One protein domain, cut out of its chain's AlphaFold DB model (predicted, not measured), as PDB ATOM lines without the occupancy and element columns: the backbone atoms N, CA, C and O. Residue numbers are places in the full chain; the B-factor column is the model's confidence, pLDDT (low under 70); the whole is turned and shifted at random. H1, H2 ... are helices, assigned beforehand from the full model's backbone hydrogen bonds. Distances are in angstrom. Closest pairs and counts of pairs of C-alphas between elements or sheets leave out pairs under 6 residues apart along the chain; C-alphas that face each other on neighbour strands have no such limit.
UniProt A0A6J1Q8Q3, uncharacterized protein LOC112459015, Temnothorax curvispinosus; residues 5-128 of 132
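Overview. This is residues 5 to 128 of the 132 residues of the protein "uncharacterized protein LOC112459015" of Temnothorax curvispinosus (UniProt A0A6J1Q8Q3). A long helical hairpin, H2 and H3, makes one half of a loose rod; in the other half H4 leads on from H3 past a corner, and H5 folds back from H4's far end to make an open U. Short H1 lies toward the middle of the rod. The printed part has 124 residues with five named helices, H1 to H5 in chain order, and no named strand: the class is all helix. The whole is loose, with a radius of gyration of the C-alphas of 20.0 A and spans of 69 by 31 by 20 A.

Along the chain. H2, the longest helix, takes residues 28 to 54 and measures 39.0 A, from C-alpha 28 at (133.659, 118.633, 70.862); it has a kink of 26 degrees near residue 48. H3, residues 59 to 84, measures 36.9 A. H4 holds residues 86 to 101, 22.9 A. H5, residues 106 to 128, measures 32.9 A and ends with C-alpha 128 at (118.984, 144.224, 78.536). H1, residues 10 to 18, is 12.3 A long.

Arrangement. H2 and H3 form a helical hairpin: they touch, opposite ways at a shallow tilt of 15 degrees, and their closest C-alphas, Ile 45 and Thr 69, are 5.8 A apart. H3 and H4 meet only through their link. H4 and H5 are only just apart, their closest C-alphas 8.5 A from each other. H1 and H5 only just touch, with 3 pairs of C-alphas within 8 A, through residues 120 to 123 of H5 alone; the closest C-alphas are those of Leu 11 and Lys 120, 6.9 A. H1 and H2 are close but not clearly touching, with C-alphas Leu 17 and Val 30 at 7.6 A. Every O i to N i+4 pair is within hydrogen-bond range in H1, H3, H4 and H5, and 20 of 23 are in H2.

Size, cuts and confidence. The C-alphas of Lys 56 and Arg 104, the two farthest apart, are 68.8 A from each other. Residues 53 to 60 and 101 to 107 stand free. The printed part has no cut and no long link. Residues 5 to 7 and 26 are under pLDDT 70.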
ATOM      1  N   GLU A   5     133.542 130.598  90.620       64.19
ATOM      2  CA  GLU A   5     133.068 130.587  89.239       64.19
ATOM      3  C   GLU A   5     131.560 130.345  89.168       64.19
ATOM      4  O   GLU A   5     130.851 130.974  88.384       64.19
ATOM      5  N   THR A   6     131.057 129.444  90.013       66.25
ATOM      6  CA  THR A   6     129.643 129.062  90.032       66.25
ATOM      7  C   THR A   6     128.763 130.036  90.808       66.25
ATOM      8  O   THR A   6     127.606 130.208  90.441       66.25
ATOM      9  N   GLN A   7     129.290 130.700  91.839       69.44
ATOM     10  CA  GLN A   7     128.502 131.579  92.711       69.44
ATOM     11  C   GLN A   7     128.508 133.046  92.245       69.44
ATOM     12  O   GLN A   7     127.482 133.733  92.275       69.44
ATOM     13  N   TYR A   8     129.654 133.519  91.761       73.81
ATOM     14  CA  TYR A   8     129.882 134.926  91.439       73.81
ATOM     15  C   TYR A   8     129.968 135.190  89.930       73.81
ATOM     16  O   TYR A   8     129.515 136.238  89.470       73.81
ATOM     17  N   PHE A   9     130.445 134.224  89.137       76.25
ATOM     18  CA  PHE A   9     130.596 134.353  87.677       76.25
ATOM     19  C   PHE A   9     129.580 133.535  86.867       76.25
ATOM     20  O   PHE A   9     129.772 133.337  85.668       76.25
ATOM     21  N   SER A  10     128.477 133.094  87.476       80.38
ATOM     22  CA  SER A  10     127.473 132.241  86.820       80.38
ATOM     23  C   SER A  10     126.936 132.830  85.510       80.38
ATOM     24  O   SER A  10     126.869 132.117  84.511       80.38
ATOM     25  N   LEU A  11     126.627 134.132  85.480       80.44
ATOM     26  CA  LEU A  11     126.129 134.818  84.282       80.44
ATOM     27  C   LEU A  11     127.179 134.876  83.169       80.44
ATOM     28  O   LEU A  11     126.921 134.427  82.055       80.44
ATOM     29  N   ASN A  12     128.385 135.360  83.479       83.88
ATOM     30  CA  ASN A  12     129.483 135.432  82.510       83.88
ATOM     31  C   ASN A  12     129.846 134.039  81.979       83.88
ATOM     32  O   ASN A  12     130.099 133.870  80.789       83.88
ATOM     33  N   ARG A  13     129.793 133.020  82.842       85.06
ATOM     34  CA  ARG A  13     129.980 131.621  82.466       85.06
ATOM     35  C   ARG A  13     128.921 131.138  81.484       85.06
ATOM     36  O   ARG A  13     129.285 130.510  80.496       85.06
ATOM     37  N   ILE A  14     127.641 131.423  81.721       84.50
ATOM     38  CA  ILE A  14     126.561 131.058  80.789       84.50
ATOM     39  C   ILE A  14     126.779 131.737  79.432       84.50
ATOM     40  O   ILE A  14     126.732 131.056  78.412       84.50
ATOM     41  N   LEU A  15     127.095 133.033  79.409       85.00
ATOM     42  CA  LEU A  15     127.340 133.775  78.165       85.00
ATOM     43  C   LEU A  15     128.507 133.191  77.366       85.00
ATOM     44  O   LEU A  15     128.377 132.919  76.174       85.00
ATOM     45  N   LEU A  16     129.633 132.940  78.032       85.69
ATOM     46  CA  LEU A  16     130.809 132.345  77.405       85.69
ATOM     47  C   LEU A  16     130.550 130.906  76.942       85.69
ATOM     48  O   LEU A  16     131.062 130.508  75.900       85.69
ATOM     49  N   LEU A  17     129.743 130.127  77.672       85.44
ATOM     50  CA  LEU A  17     129.327 128.787  77.247       85.44
ATOM     51  C   LEU A  17     128.460 128.839  75.985       85.44
ATOM     52  O   LEU A  17     128.720 128.073  75.060       85.44
ATOM     53  N   VAL A  18     127.484 129.751  75.924       83.25
ATOM     54  CA  VAL A  18     126.634 129.966  74.738       83.25
ATOM     55  C   VAL A  18     127.479 130.366  73.529       83.25
ATOM     56  O   VAL A  18     127.267 129.851  72.435       83.25
ATOM     57  N   MET A  19     128.484 131.221  73.729       82.12
ATOM     58  CA  MET A  19     129.411 131.635  72.670       82.12
ATOM     59  C   MET A  19     130.463 130.577  72.302       82.12
ATOM     60  O   MET A  19     131.235 130.789  71.366       82.12
ATOM     61  N   GLY A  20     130.532 129.453  73.022       83.44
ATOM     62  CA  GLY A  20     131.536 128.413  72.801       83.44
ATOM     63  C   GLY A  20     132.959 128.802  73.233       83.44
ATOM     64  O   GLY A  20     133.927 128.193  72.785       83.44
ATOM     65  N   LEU A  21     133.099 129.805  74.099       85.12
ATOM     66  CA  LEU A  21     134.372 130.397  74.522       85.12
ATOM     67  C   LEU A  21     134.765 130.040  75.969       85.12
ATOM     68  O   LEU A  21     135.703 130.609  76.518       85.12
ATOM     69  N   TRP A  22     134.054 129.126  76.633       86.81
ATOM     70  CA  TRP A  22     134.343 128.809  78.036       86.81
ATOM     71  C   TRP A  22     135.668 128.028  78.220       86.81
ATOM     72  O   TRP A  22     135.819 126.956  77.626       86.81
ATOM     73  N   PRO A  23     136.592 128.480  79.097       81.94
ATOM     74  CA  PRO A  23     137.952 127.932  79.196       81.94
ATOM     75  C   PRO A  23     138.075 126.534  79.821       81.94
ATOM     76  O   PRO A  23     138.945 125.760  79.431       81.94
ATOM     77  N   TYR A  24     137.222 126.163  80.783       72.56
ATOM     78  CA  TYR A  24     137.418 124.915  81.545       72.56
ATOM     79  C   TYR A  24     136.829 123.653  80.901       72.56
ATOM     80  O   TYR A  24     137.149 122.545  81.329       72.56
ATOM     81  N   LYS A  25     135.956 123.781  79.892       71.06
ATOM     82  CA  LYS A  25     135.325 122.632  79.215       71.06
ATOM     83  C   LYS A  25     135.194 122.865  77.711       71.06
ATOM     84  O   LYS A  25     134.101 123.122  77.211       71.06
ATOM     85  N   GLN A  26     136.287 122.681  76.973       69.81
ATOM     86  CA  GLN A  26     136.237 122.524  75.517       69.81
ATOM     87  C   GLN A  26     135.784 121.104  75.153       69.81
ATOM     88  O   GLN A  26     136.579 120.208  74.879       69.81
ATOM     89  N   SER A  27     134.472 120.872  75.170       80.75
ATOM     90  CA  SER A  27     133.915 119.663  74.563       80.75
ATOM     91  C   SER A  27     133.946 119.769  73.032       80.75
ATOM     92  O   SER A  27     134.031 120.863  72.467       80.75
ATOM     93  N   LYS A  28     133.807 118.635  72.331       81.50
ATOM     94  CA  LYS A  28     133.659 118.633  70.862       81.50
ATOM     95  C   LYS A  28     132.503 119.534  70.396       81.50
ATOM     96  O   LYS A  28     132.619 120.168  69.353       81.50
ATOM     97  N   LEU A  29     131.431 119.630  71.191       80.50
ATOM     98  CA  LEU A  29     130.295 120.510  70.913       80.50
ATOM     99  C   LEU A  29     130.677 121.986  71.017       80.50
ATOM    100  O   LEU A  29     130.324 122.749  70.128       80.50
ATOM    101  N   VAL A  30     131.431 122.387  72.042       82.31
ATOM    102  CA  VAL A  30     131.896 123.777  72.210       82.31
ATOM    103  C   VAL A  30     132.757 124.208  71.022       82.31
ATOM    104  O   VAL A  30     132.545 125.278  70.460       82.31
ATOM    105  N   ARG A  31     133.653 123.327  70.555       82.25
ATOM    106  CA  ARG A  31     134.447 123.574  69.343       82.25
ATOM    107  C   ARG A  31     133.576 123.718  68.091       82.25
ATOM    108  O   ARG A  31     133.871 124.546  67.237       82.25
ATOM    109  N   LEU A  32     132.512 122.925  67.975       85.94
ATOM    110  CA  LEU A  32     131.561 123.032  66.867       85.94
ATOM    111  C   LEU A  32     130.803 124.364  66.909       85.94
ATOM    112  O   LEU A  32     130.721 125.026  65.882       85.94
ATOM    113  N   HIS A  33     130.322 124.785  68.084       85.50
ATOM    114  CA  HIS A  33     129.670 126.088  68.261       85.50
ATOM    115  C   HIS A  33     130.610 127.226  67.857       85.50
ATOM    116  O   HIS A  33     130.204 128.111  67.113       85.50
ATOM    117  N   PHE A  34     131.881 127.158  68.262       86.38
ATOM    118  CA  PHE A  34     132.894 128.133  67.864       86.38
ATOM    119  C   PHE A  34     133.063 128.223  66.340       86.38
ATOM    120  O   PHE A  34     132.996 129.311  65.772       86.38
ATOM    121  N   ILE A  35     133.229 127.081  65.660       88.75
ATOM    122  CA  ILE A  35     133.365 127.036  64.193       88.75
ATOM    123  C   ILE A  35     132.102 127.571  63.509       88.75
ATOM    124  O   ILE A  35     132.197 128.288  62.516       88.75
ATOM    125  N   PHE A  36     130.927 127.245  64.046       90.31
ATOM    126  CA  PHE A  36     129.643 127.700  63.525       90.31
ATOM    127  C   PHE A  36     129.468 129.222  63.650       90.31
ATOM    128  O   PHE A  36     129.094 129.880  62.685       90.31
ATOM    129  N   PHE A  37     129.801 129.815  64.798       88.50
ATOM    130  CA  PHE A  37     129.771 131.274  64.949       88.50
ATOM    131  C   PHE A  37     130.801 131.969  64.056       88.50
ATOM    132  O   PHE A  37     130.497 133.002  63.456       88.50
ATOM    133  N   LEU A  38     131.997 131.390  63.924       90.31
ATOM    134  CA  LEU A  38     133.039 131.913  63.046       90.31
ATOM    135  C   LEU A  38     132.575 131.926  61.581       90.31
ATOM    136  O   LEU A  38     132.720 132.942  60.904       90.31
ATOM    137  N   SER A  39     131.965 130.837  61.105       92.19
ATOM    138  CA  SER A  39     131.466 130.747  59.730       92.19
ATOM    139  C   SER A  39     130.306 131.711  59.463       92.19
ATOM    140  O   SER A  39     130.258 132.319  58.389       92.19
ATOM    141  N   ILE A  40     129.416 131.929  60.436       91.81
ATOM    142  CA  ILE A  40     128.366 132.956  60.350       91.81
ATOM    143  C   ILE A  40     128.986 134.349  60.206       91.81
ATOM    144  O   ILE A  40     128.602 135.092  59.306       91.81
ATOM    145  N   LEU A  41     129.973 134.707  61.032       90.50
ATOM    146  CA  LEU A  41     130.617 136.021  60.929       90.50
ATOM    147  C   LEU A  41     131.321 136.209  59.581       90.50
ATOM    148  O   LEU A  41     131.177 137.251  58.946       90.50
ATOM    149  N   THR A  42     132.068 135.202  59.122       90.12
ATOM    150  CA  THR A  42     132.768 135.269  57.835       90.12
ATOM    151  C   THR A  42     131.789 135.360  56.664       90.12
ATOM    152  O   THR A  42     132.002 136.162  55.756       90.12
ATOM    153  N   SER A  43     130.696 134.596  56.682       92.56
ATOM    154  CA  SER A  43     129.667 134.677  55.636       92.56
ATOM    155  C   SER A  43     128.926 136.016  55.645       92.56
ATOM    156  O   SER A  43     128.671 136.560  54.573       92.56
ATOM    157  N   ALA A  44     128.665 136.601  56.819       90.00
ATOM    158  CA  ALA A  44     128.100 137.945  56.931       90.00
ATOM    159  C   ALA A  44     129.010 138.995  56.273       90.00
ATOM    160  O   ALA A  44     128.526 139.818  55.503       90.00
ATOM    161  N   ILE A  45     130.325 138.924  56.509       90.50
ATOM    162  CA  ILE A  45     131.316 139.796  55.857       90.50
ATOM    163  C   ILE A  45     131.270 139.616  54.332       90.50
ATOM    164  O   ILE A  45     131.172 140.602  53.607       90.50
ATOM    165  N   LEU A  46     131.280 138.375  53.836       90.31
ATOM    166  CA  LEU A  46     131.214 138.095  52.396       90.31
ATOM    167  C   LEU A  46     129.930 138.639  51.752       90.31
ATOM    168  O   LEU A  46     129.989 139.224  50.673       90.31
ATOM    169  N   PHE A  47     128.786 138.502  52.424       88.06
ATOM    170  CA  PHE A  47     127.501 139.002  51.934       88.06
ATOM    171  C   PHE A  47     127.432 140.537  51.885       88.06
ATOM    172  O   PHE A  47     126.786 141.103  51.008       88.06
ATOM    173  N   GLN A  48     128.126 141.245  52.781       87.50
ATOM    174  CA  GLN A  48     128.232 142.705  52.672       87.50
ATOM    175  C   GLN A  48     128.943 143.108  51.368       87.50
ATOM    176  O   GLN A  48     128.517 144.047  50.697       87.50
ATOM    177  N   PHE A  49     129.970 142.357  50.953       82.88
ATOM    178  CA  PHE A  49     130.699 142.631  49.713       82.88
ATOM    179  C   PHE A  49     129.942 142.244  48.437       82.88
ATOM    180  O   PHE A  49     130.121 142.906  47.415       82.88
ATOM    181  N   THR A  50     129.066 141.234  48.459       83.69
ATOM    182  CA  THR A  50     128.254 140.885  47.274       83.69
ATOM    183  C   THR A  50     127.289 142.002  46.870       83.69
ATOM    184  O   THR A  50     126.951 142.110  45.690       83.69
ATOM    185  N   SER A  51     126.913 142.883  47.804       80.38
ATOM    186  CA  SER A  51     126.104 144.084  47.544       80.38
ATOM    187  C   SER A  51     126.723 145.001  46.476       80.38
ATOM    188  O   SER A  51     126.008 145.591  45.664       80.38
ATOM    189  N   PHE A  52     128.060 145.052  46.391       76.31
ATOM    190  CA  PHE A  52     128.763 145.811  45.351       76.31
ATOM    191  C   PHE A  52     128.553 145.257  43.936       76.31
ATOM    192  O   PHE A  52     128.693 146.002  42.971       76.31
ATOM    193  N   LEU A  53     128.229 143.967  43.798       73.25
ATOM    194  CA  LEU A  53     128.004 143.323  42.500       73.25
ATOM    195  C   LEU A  53     126.565 143.501  41.997       73.25
ATOM    196  O   LEU A  53     126.321 143.402  40.799       73.25
ATOM    197  N   THR A  54     125.607 143.728  42.901       73.75
ATOM    198  CA  THR A  54     124.166 143.734  42.583       73.75
ATOM    199  C   THR A  54     123.586 145.134  42.400       73.75
ATOM    200  O   THR A  54     122.614 145.300  41.666       73.75
ATOM    201  N   VAL A  55     124.161 146.146  43.051       75.00
ATOM    202  CA  VAL A  55     123.652 147.525  43.040       75.00
ATOM    203  C   VAL A  55     124.605 148.429  42.257       75.00
ATOM    204  O   VAL A  55     125.821 148.260  42.307       75.00
ATOM    205  N   LYS A  56     124.065 149.422  41.534       76.31
ATOM    206  CA  LYS A  56     124.892 150.444  40.874       76.31
ATOM    207  C   LYS A  56     125.789 151.135  41.901       76.31
ATOM    208  O   LYS A  56     125.312 151.653  42.911       76.31
ATOM    209  N   TYR A  57     127.085 151.167  41.606       73.19
ATOM    210  CA  TYR A  57     128.093 151.757  42.474       73.19
ATOM    211  C   TYR A  57     127.769 153.226  42.794       73.19
ATOM    212  O   TYR A  57     127.630 154.051  41.892       73.19
ATOM    213  N   THR A  58     127.647 153.538  44.086       84.12
ATOM    214  CA  THR A  58     127.447 154.891  44.623       84.12
ATOM    215  C   THR A  58     128.356 155.063  45.839       84.12
ATOM    216  O   THR A  58     128.493 154.134  46.635       84.12
ATOM    217  N   SER A  59     128.961 156.240  46.018       84.12
ATOM    218  CA  SER A  59     129.876 156.499  47.142       84.12
ATOM    219  C   SER A  59     129.218 156.294  48.515       84.12
ATOM    220  O   SER A  59     129.859 155.782  49.426       84.12
ATOM    221  N   ASP A  60     127.928 156.618  48.649       87.38
ATOM    222  CA  ASP A  60     127.139 156.379  49.869       87.38
ATOM    223  C   ASP A  60     127.016 154.881  50.210       87.38
ATOM    224  O   ASP A  60     127.284 154.460  51.338       87.38
ATOM    225  N   LEU A  61     126.725 154.048  49.202       85.44
ATOM    226  CA  LEU A  61     126.684 152.592  49.349       85.44
ATOM    227  C   LEU A  61     128.042 152.052  49.810       85.44
ATOM    228  O   LEU A  61     128.096 151.219  50.712       85.44
ATOM    229  N   ALA A  62     129.136 152.552  49.227       85.94
ATOM    230  CA  ALA A  62     130.479 152.139  49.611       85.94
ATOM    231  C   ALA A  62     130.773 152.461  51.080       85.94
ATOM    232  O   ALA A  62     131.183 151.570  51.822       85.94
ATOM    233  N   ILE A  63     130.501 153.689  51.529       89.62
ATOM    234  CA  ILE A  63     130.709 154.098  52.927       89.62
ATOM    235  C   ILE A  63     129.899 153.212  53.876       89.62
ATOM    236  O   ILE A  63     130.438 152.722  54.872       89.62
ATOM    237  N   LYS A  64     128.625 152.955  53.556       89.06
ATOM    238  CA  LYS A  64     127.751 152.120  54.385       89.06
ATOM    239  C   LYS A  64     128.263 150.685  54.489       89.06
ATOM    240  O   LYS A  64     128.355 150.162  55.596       89.06
ATOM    241  N   VAL A  65     128.639 150.076  53.365       89.44
ATOM    242  CA  VAL A  65     129.159 148.701  53.326       89.44
ATOM    243  C   VAL A  65     130.504 148.599  54.042       89.44
ATOM    244  O   VAL A  65     130.713 147.668  54.815       89.44
ATOM    245  N   PHE A  66     131.418 149.553  53.860       88.25
ATOM    246  CA  PHE A  66     132.685 149.550  54.592       88.25
ATOM    247  C   PHE A  66     132.475 149.724  56.095       88.25
ATOM    248  O   PHE A  66     133.094 149.004  56.874       88.25
ATOM    249  N   SER A  67     131.582 150.622  56.513       90.81
ATOM    250  CA  SER A  67     131.268 150.833  57.927       90.81
ATOM    251  C   SER A  67     130.737 149.556  58.590       90.81
ATOM    252  O   SER A  67     131.270 149.130  59.618       90.81
ATOM    253  N   THR A  68     129.754 148.890  57.973       89.81
ATOM    254  CA  THR A  68     129.202 147.629  58.491       89.81
ATOM    255  C   THR A  68     130.241 146.510  58.472       89.81
ATOM    256  O   THR A  68     130.384 145.778  59.449       89.81
ATOM    257  N   THR A  69     131.019 146.396  57.400       90.88
ATOM    258  CA  THR A  69     132.060 145.370  57.267       90.88
ATOM    259  C   THR A  69     133.155 145.539  58.318       90.88
ATOM    260  O   THR A  69     133.526 144.566  58.973       90.88
ATOM    261  N   LEU A  70     133.652 146.762  58.532       92.38
ATOM    262  CA  LEU A  70     134.659 147.051  59.557       92.38
ATOM    263  C   LEU A  70     134.155 146.677  60.950       92.38
ATOM    264  O   LEU A  70     134.901 146.086  61.728       92.38
ATOM    265  N   PHE A  71     132.883 146.951  61.245       90.44
ATOM    266  CA  PHE A  71     132.260 146.520  62.492       90.44
ATOM    267  C   PHE A  71     132.333 144.994  62.657       90.44
ATOM    268  O   PHE A  71     132.869 144.521  63.658       90.44
ATOM    269  N   PHE A  72     131.907 144.209  61.661       90.12
ATOM    270  CA  PHE A  72     131.998 142.741  61.721       90.12
ATOM    271  C   PHE A  72     133.439 142.221  61.814       90.12
ATOM    272  O   PHE A  72     133.697 141.268  62.551       90.12
ATOM    273  N   ILE A  73     134.391 142.859  61.128       92.06
ATOM    274  CA  ILE A  73     135.819 142.519  61.218       92.06
ATOM    275  C   ILE A  73     136.339 142.733  62.644       92.06
ATOM    276  O   ILE A  73     137.043 141.874  63.171       92.06
ATOM    277  N   LEU A  74     135.970 143.832  63.310       93.81
ATOM    278  CA  LEU A  74     136.358 144.071  64.703       93.81
ATOM    279  C   LEU A  74     135.808 142.989  65.642       93.81
ATOM    280  O   LEU A  74     136.536 142.517  66.519       93.81
ATOM    281  N   PHE A  75     134.557 142.558  65.449       90.25
ATOM    282  CA  PHE A  75     134.000 141.426  66.197       90.25
ATOM    283  C   PHE A  75     134.770 140.133  65.936       90.25
ATOM    284  O   PHE A  75     135.099 139.429  66.890       90.25
ATOM    285  N   LEU A  76     135.114 139.849  64.678       92.56
ATOM    286  CA  LEU A  76     135.886 138.668  64.296       92.56
ATOM    287  C   LEU A  76     137.255 138.647  64.983       92.56
ATOM    288  O   LEU A  76     137.629 137.642  65.585       92.56
ATOM    289  N   ILE A  77     137.975 139.772  64.946       93.12
ATOM    290  CA  ILE A  77     139.285 139.918  65.591       93.12
ATOM    291  C   ILE A  77     139.164 139.666  67.093       93.12
ATOM    292  O   ILE A  77     139.940 138.884  67.639       93.12
ATOM    293  N   LYS A  78     138.179 140.274  67.772       91.81
ATOM    294  CA  LYS A  78     137.965 140.050  69.210       91.81
ATOM    295  C   LYS A  78     137.621 138.597  69.526       91.81
ATOM    296  O   LYS A  78     138.131 138.058  70.504       91.81
ATOM    297  N   TYR A  79     136.787 137.966  68.705       90.50
ATOM    298  CA  TYR A  79     136.370 136.580  68.889       90.50
ATOM    299  C   TYR A  79     137.552 135.609  68.757       90.50
ATOM    300  O   TYR A  79     137.758 134.760  69.625       90.50
ATOM    301  N   ILE A  80     138.390 135.788  67.729       91.00
ATOM    302  CA  ILE A  80     139.615 135.001  67.530       91.00
ATOM    303  C   ILE A  80     140.625 135.278  68.648       91.00
ATOM    304  O   ILE A  80     141.180 134.339  69.212       91.00
ATOM    305  N   ALA A  81     140.846 136.546  69.007       92.12
ATOM    306  CA  ALA A  81     141.771 136.912  70.076       92.12
ATOM    307  C   ALA A  81     141.372 136.272  71.411       92.12
ATOM    308  O   ALA A  81     142.234 135.752  72.117       92.12
ATOM    309  N   PHE A  82     140.077 136.252  71.740       88.19
ATOM    310  CA  PHE A  82     139.583 135.569  72.934       88.19
ATOM    311  C   PHE A  82     139.841 134.060  72.870       88.19
ATOM    312  O   PHE A  82     140.294 133.476  73.850       88.19
ATOM    313  N   ALA A  83     139.604 133.430  71.717       88.44
ATOM    314  CA  ALA A  83     139.840 132.001  71.533       88.44
ATOM    315  C   ALA A  83     141.322 131.616  71.670       88.44
ATOM    316  O   ALA A  83     141.627 130.591  72.271       88.44
ATOM    317  N   VAL A  84     142.243 132.443  71.164       89.25
ATOM    318  CA  VAL A  84     143.694 132.231  71.321       89.25
ATOM    319  C   VAL A  84     144.132 132.439  72.773       89.25
ATOM    320  O   VAL A  84     144.949 131.685  73.284       89.25
ATOM    321  N   ASN A  85     143.557 133.424  73.469       90.25
ATOM    322  CA  ASN A  85     143.883 133.731  74.865       90.25
ATOM    323  C   ASN A  85     143.077 132.905  75.885       90.25
ATOM    324  O   ASN A  85     143.044 133.247  77.068       90.25
ATOM    325  N   ILE A  86     142.415 131.828  75.456       88.38
ATOM    326  CA  ILE A  86     141.534 131.042  76.327       88.38
ATOM    327  C   ILE A  86     142.298 130.366  77.476       88.38
ATOM    328  O   ILE A  86     141.773 130.268  78.585       88.38
ATOM    329  N   GLU A  87     143.549 129.957  77.242       88.69
ATOM    330  CA  GLU A  87     144.431 129.399  78.278       88.69
ATOM    331  C   GLU A  87     144.813 130.461  79.314       88.69
ATOM    332  O   GLU A  87     144.633 130.238  80.506       88.69
ATOM    333  N   ASN A  88     145.193 131.662  78.871       89.75
ATOM    334  CA  ASN A  88     145.479 132.783  79.771       89.75
ATOM    335  C   ASN A  88     144.262 133.125  80.648       89.75
ATOM    336  O   ASN A  88     144.393 133.391  81.840       89.75
ATOM    337  N   MET A  89     143.057 133.088  80.072       88.00
ATOM    338  CA  MET A  89     141.815 133.300  80.820       88.00
ATOM    339  C   MET A  89     141.625 132.210  81.889       88.00
ATOM    340  O   MET A  89     141.326 132.510  83.048       88.00
ATOM    341  N   LYS A  90     141.850 130.942  81.525       89.12
ATOM    342  CA  LYS A  90     141.794 129.804  82.452       89.12
ATOM    343  C   LYS A  90     142.752 129.981  83.632       89.12
ATOM    344  O   LYS A  90     142.380 129.698  84.772       89.12
ATOM    345  N   ASP A  91     143.962 130.457  83.377       90.56
ATOM    346  CA  ASP A  91     144.958 130.677  84.424       90.56
ATOM    347  C   ASP A  91     144.528 131.795  85.377       90.56
ATOM    348  O   ASP A  91     144.598 131.619  86.594       90.56
ATOM    349  N   LEU A  92     143.973 132.893  84.854       89.56
ATOM    350  CA  LEU A  92     143.425 133.983  85.671       89.56
ATOM    351  C   LEU A  92     142.270 133.520  86.570       89.56
ATOM    352  O   LEU A  92     142.240 133.860  87.752       89.56
ATOM    353  N   LEU A  93     141.333 132.721  86.046       88.12
ATOM    354  CA  LEU A  93     140.249 132.148  86.857       88.12
ATOM    355  C   LEU A  93     140.792 131.200  87.937       88.12
ATOM    356  O   LEU A  93     140.313 131.213  89.072       88.12
ATOM    357  N   THR A  94     141.833 130.432  87.615       89.62
ATOM    358  CA  THR A  94     142.459 129.501  88.560       89.62
ATOM    359  C   THR A  94     143.155 130.256  89.689       89.62
ATOM    360  O   THR A  94     142.985 129.910  90.860       89.62
ATOM    361  N   GLN A  95     143.890 131.321  89.359       89.94
ATOM    362  CA  GLN A  95     144.512 132.210  90.342       89.94
ATOM    363  C   GLN A  95     143.462 132.876  91.231       89.94
ATOM    364  O   GLN A  95     143.615 132.877  92.449       89.94
ATOM    365  N   LEU A  96     142.359 133.354  90.653       87.75
ATOM    366  CA  LEU A  96     141.255 133.941  91.411       87.75
ATOM    367  C   LEU A  96     140.664 132.943  92.420       87.75
ATOM    368  O   LEU A  96     140.450 133.289  93.584       87.75
ATOM    369  N   GLN A  97     140.440 131.693  91.996       87.62
ATOM    370  CA  GLN A  97     139.960 130.632  92.883       87.62
ATOM    371  C   GLN A  97     140.958 130.338  94.006       87.62
ATOM    372  O   GLN A  97     140.550 130.163  95.155       87.62
ATOM    373  N   TYR A  98     142.253 130.295  93.694       89.31
ATOM    374  CA  TYR A  98     143.306 130.093  94.685       89.31
ATOM    375  C   TYR A  98     143.333 131.220  95.726       89.31
ATOM    376  O   TYR A  98     143.289 130.933  96.921       89.31
ATOM    377  N   THR A  99     143.323 132.481  95.287       87.56
ATOM    378  CA  THR A  99     143.314 133.653  96.175       87.56
ATOM    379  C   THR A  99     142.129 133.619  97.130       87.56
ATOM    380  O   THR A  99     142.307 133.796  98.328       87.56
ATOM    381  N   TYR A 100     140.932 133.313  96.635       85.12
ATOM    382  CA  TYR A 100     139.735 133.237  97.473       85.12
ATOM    383  C   TYR A 100     139.759 132.118  98.504       85.12
ATOM    384  O   TYR A 100     139.287 132.305  99.618       85.12
ATOM    385  N   ASN A 101     140.317 130.955  98.157       86.00
ATOM    386  CA  ASN A 101     140.473 129.873  99.126       86.00
ATOM    387  C   ASN A 101     141.403 130.278 100.284       86.00
ATOM    388  O   ASN A 101     141.319 129.689 101.360       86.00
ATOM    389  N   GLY A 102     142.295 131.249 100.057       86.19
ATOM    390  CA  GLY A 102     143.177 131.822 101.071       86.19
ATOM    391  C   GLY A 102     142.540 132.921 101.926       86.19
ATOM    392  O   GLY A 102     143.127 133.288 102.944       86.19
ATOM    393  N   LEU A 103     141.359 133.429 101.556       86.75
ATOM    394  CA  LEU A 103     140.667 134.469 102.317       86.75
ATOM    395  C   LEU A 103     140.091 133.886 103.599       86.75
ATOM    396  O   LEU A 103     139.460 132.826 103.609       86.75
ATOM    397  N   ARG A 104     140.315 134.595 104.702       80.88
ATOM    398  CA  ARG A 104     139.873 134.174 106.039       80.88
ATOM    399  C   ARG A 104     139.056 135.248 106.735       80.88
ATOM    400  O   ARG A 104     138.352 134.926 107.692       80.88
ATOM    401  N   ASP A 105     139.141 136.493 106.276       88.38
ATOM    402  CA  ASP A 105     138.438 137.605 106.887       88.38
ATOM    403  C   ASP A 105     137.016 137.754 106.325       88.38
ATOM    404  O   ASP A 105     136.745 137.646 105.126       88.38
ATOM    405  N   LYS A 106     136.074 138.038 107.226       86.38
ATOM    406  CA  LYS A 106     134.676 138.284 106.882       86.38
ATOM    407  C   LYS A 106     134.531 139.556 106.042       86.38
ATOM    408  O   LYS A 106     133.661 139.592 105.173       86.38
ATOM    409  N   TYR A 107     135.362 140.578 106.270       88.88
ATOM    410  CA  TYR A 107     135.310 141.813 105.479       88.88
ATOM    411  C   TYR A 107     135.777 141.596 104.035       88.88
ATOM    412  O   TYR A 107     135.155 142.130 103.117       88.88
ATOM    413  N   GLU A 108     136.796 140.763 103.808       87.62
ATOM    414  CA  GLU A 108     137.257 140.396 102.460       87.62
ATOM    415  C   GLU A 108     136.148 139.719 101.640       87.62
ATOM    416  O   GLU A 108     135.928 140.066 100.476       87.62
ATOM    417  N   ASN A 109     135.380 138.819 102.263       84.31
ATOM    418  CA  ASN A 109     134.239 138.176 101.607       84.31
ATOM    419  C   ASN A 109     133.142 139.178 101.216       84.31
ATOM    420  O   ASN A 109     132.620 139.093 100.106       84.31
ATOM    421  N   ILE A 110     132.832 140.153 102.080       89.12
ATOM    422  CA  ILE A 110     131.840 141.207 101.784       89.12
ATOM    423  C   ILE A 110     132.283 142.052 100.583       89.12
ATOM    424  O   ILE A 110     131.466 142.432  99.742       89.12
ATOM    425  N   ILE A 111     133.582 142.347 100.475       89.06
ATOM    426  CA  ILE A 111     134.129 143.104  99.344       89.06
ATOM    427  C   ILE A 111     133.926 142.326  98.039       89.06
ATOM    428  O   ILE A 111     133.442 142.893  97.058       89.06
ATOM    429  N   ILE A 112     134.253 141.033  98.019       87.00
ATOM    430  CA  ILE A 112     134.115 140.189  96.822       87.00
ATOM    431  C   ILE A 112     132.658 140.045  96.400       87.00
ATOM    432  O   ILE A 112     132.357 140.155  95.210       87.00
ATOM    433  N   GLU A 113     131.754 139.852  97.357       87.12
ATOM    434  CA  GLU A 113     130.319 139.779  97.098       87.12
ATOM    435  C   GLU A 113     129.811 141.070  96.443       87.12
ATOM    436  O   GLU A 113     129.221 141.025  95.362       87.12
ATOM    437  N   LYS A 114     130.175 142.235  96.997       91.19
ATOM    438  CA  LYS A 114     129.814 143.543  96.433       91.19
ATOM    439  C   LYS A 114     130.311 143.724  94.994       91.19
ATOM    440  O   LYS A 114     129.573 144.222  94.142       91.19
ATOM    441  N   TYR A 115     131.555 143.343  94.700       88.25
ATOM    442  CA  TYR A 115     132.088 143.439  93.336       88.25
ATOM    443  C   TYR A 115     131.449 142.429  92.384       88.25
ATOM    444  O   TYR A 115     131.229 142.757  91.215       88.25
ATOM    445  N   SER A 116     131.112 141.232  92.862       86.94
ATOM    446  CA  SER A 116     130.386 140.262  92.052       86.94
ATOM    447  C   SER A 116     129.000 140.767  91.675       86.94
ATOM    448  O   SER A 116     128.628 140.670  90.506       86.94
ATOM    449  N   ASP A 117     128.259 141.339  92.621       88.56
ATOM    450  CA  ASP A 117     126.916 141.852  92.364       88.56
ATOM    451  C   ASP A 117     126.941 143.035  91.401       88.56
ATOM    452  O   ASP A 117     126.156 143.067  90.452       88.56
ATOM    453  N   ASN A 118     127.906 143.945  91.555       88.81
ATOM    454  CA  ASN A 118     128.140 145.004  90.577       88.81
ATOM    455  C   ASN A 118     128.442 144.425  89.187       88.81
ATOM    456  O   ASN A 118     127.858 144.859  88.196       88.81
ATOM    457  N   GLY A 119     129.316 143.418  89.104       86.88
ATOM    458  CA  GLY A 119     129.633 142.728  87.853       86.88
ATOM    459  C   GLY A 119     128.396 142.113  87.195       86.88
ATOM    460  O   GLY A 119     128.170 142.316  86.003       86.88
ATOM    461  N   LYS A 120     127.551 141.425  87.971       87.69
ATOM    462  CA  LYS A 120     126.273 140.870  87.498       87.69
ATOM    463  C   LYS A 120     125.343 141.971  86.991       87.69
ATOM    464  O   LYS A 120     124.789 141.826  85.905       87.69
ATOM    465  N   TRP A 121     125.213 143.076  87.725       88.62
ATOM    466  CA  TRP A 121     124.403 144.229  87.326       88.62
ATOM    467  C   TRP A 121     124.861 144.844  86.004       88.62
ATOM    468  O   TRP A 121     124.026 145.114  85.138       88.62
ATOM    469  N   TYR A 122     126.170 145.017  85.806       87.19
ATOM    470  CA  TYR A 122     126.710 145.502  84.536       87.19
ATOM    471  C   TYR A 122     126.405 144.539  83.389       87.19
ATOM    472  O   TYR A 122     125.915 144.977  82.350       87.19
ATOM    473  N   THR A 123     126.625 143.237  83.583       87.00
ATOM    474  CA  THR A 123     126.320 142.221  82.568       87.00
ATOM    475  C   THR A 123     124.831 142.212  82.211       87.00
ATOM    476  O   THR A 123     124.490 142.214  81.029       87.00
ATOM    477  N   ILE A 124     123.936 142.262  83.205       88.31
ATOM    478  CA  ILE A 124     122.480 142.316  82.991       88.31
ATOM    479  C   ILE A 124     122.098 143.576  82.220       88.31
ATOM    480  O   ILE A 124     121.387 143.476  81.226       88.31
ATOM    481  N   THR A 125     122.605 144.739  82.635       89.25
ATOM    482  CA  THR A 125     122.324 146.025  81.977       89.25
ATOM    483  C   THR A 125     122.781 146.015  80.519       89.25
ATOM    484  O   THR A 125     122.100 146.548  79.643       89.25
ATOM    485  N   LEU A 126     123.930 145.396  80.239       86.44
ATOM    486  CA  LEU A 126     124.473 145.299  78.890       86.44
ATOM    487  C   LEU A 126     123.589 144.402  78.014       86.44
ATOM    488  O   LEU A 126     123.194 144.822  76.930       86.44
ATOM    489  N   ILE A 127     123.184 143.231  78.515       85.44
ATOM    490  CA  ILE A 127     122.260 142.328  77.808       85.44
ATOM    491  C   ILE A 127     120.898 142.996  77.591       85.44
ATOM    492  O   ILE A 127     120.396 143.001  76.470       85.44
ATOM    493  N   SER A 128     120.311 143.605  78.625       80.69
ATOM    494  CA  SER A 128     118.984 144.224  78.536       80.69
ATOM    495  C   SER A 128     118.953 145.395  77.559       80.69
ATOM    496  O   SER A 128     117.936 145.630  76.914       80.69
TER     497      SER A 128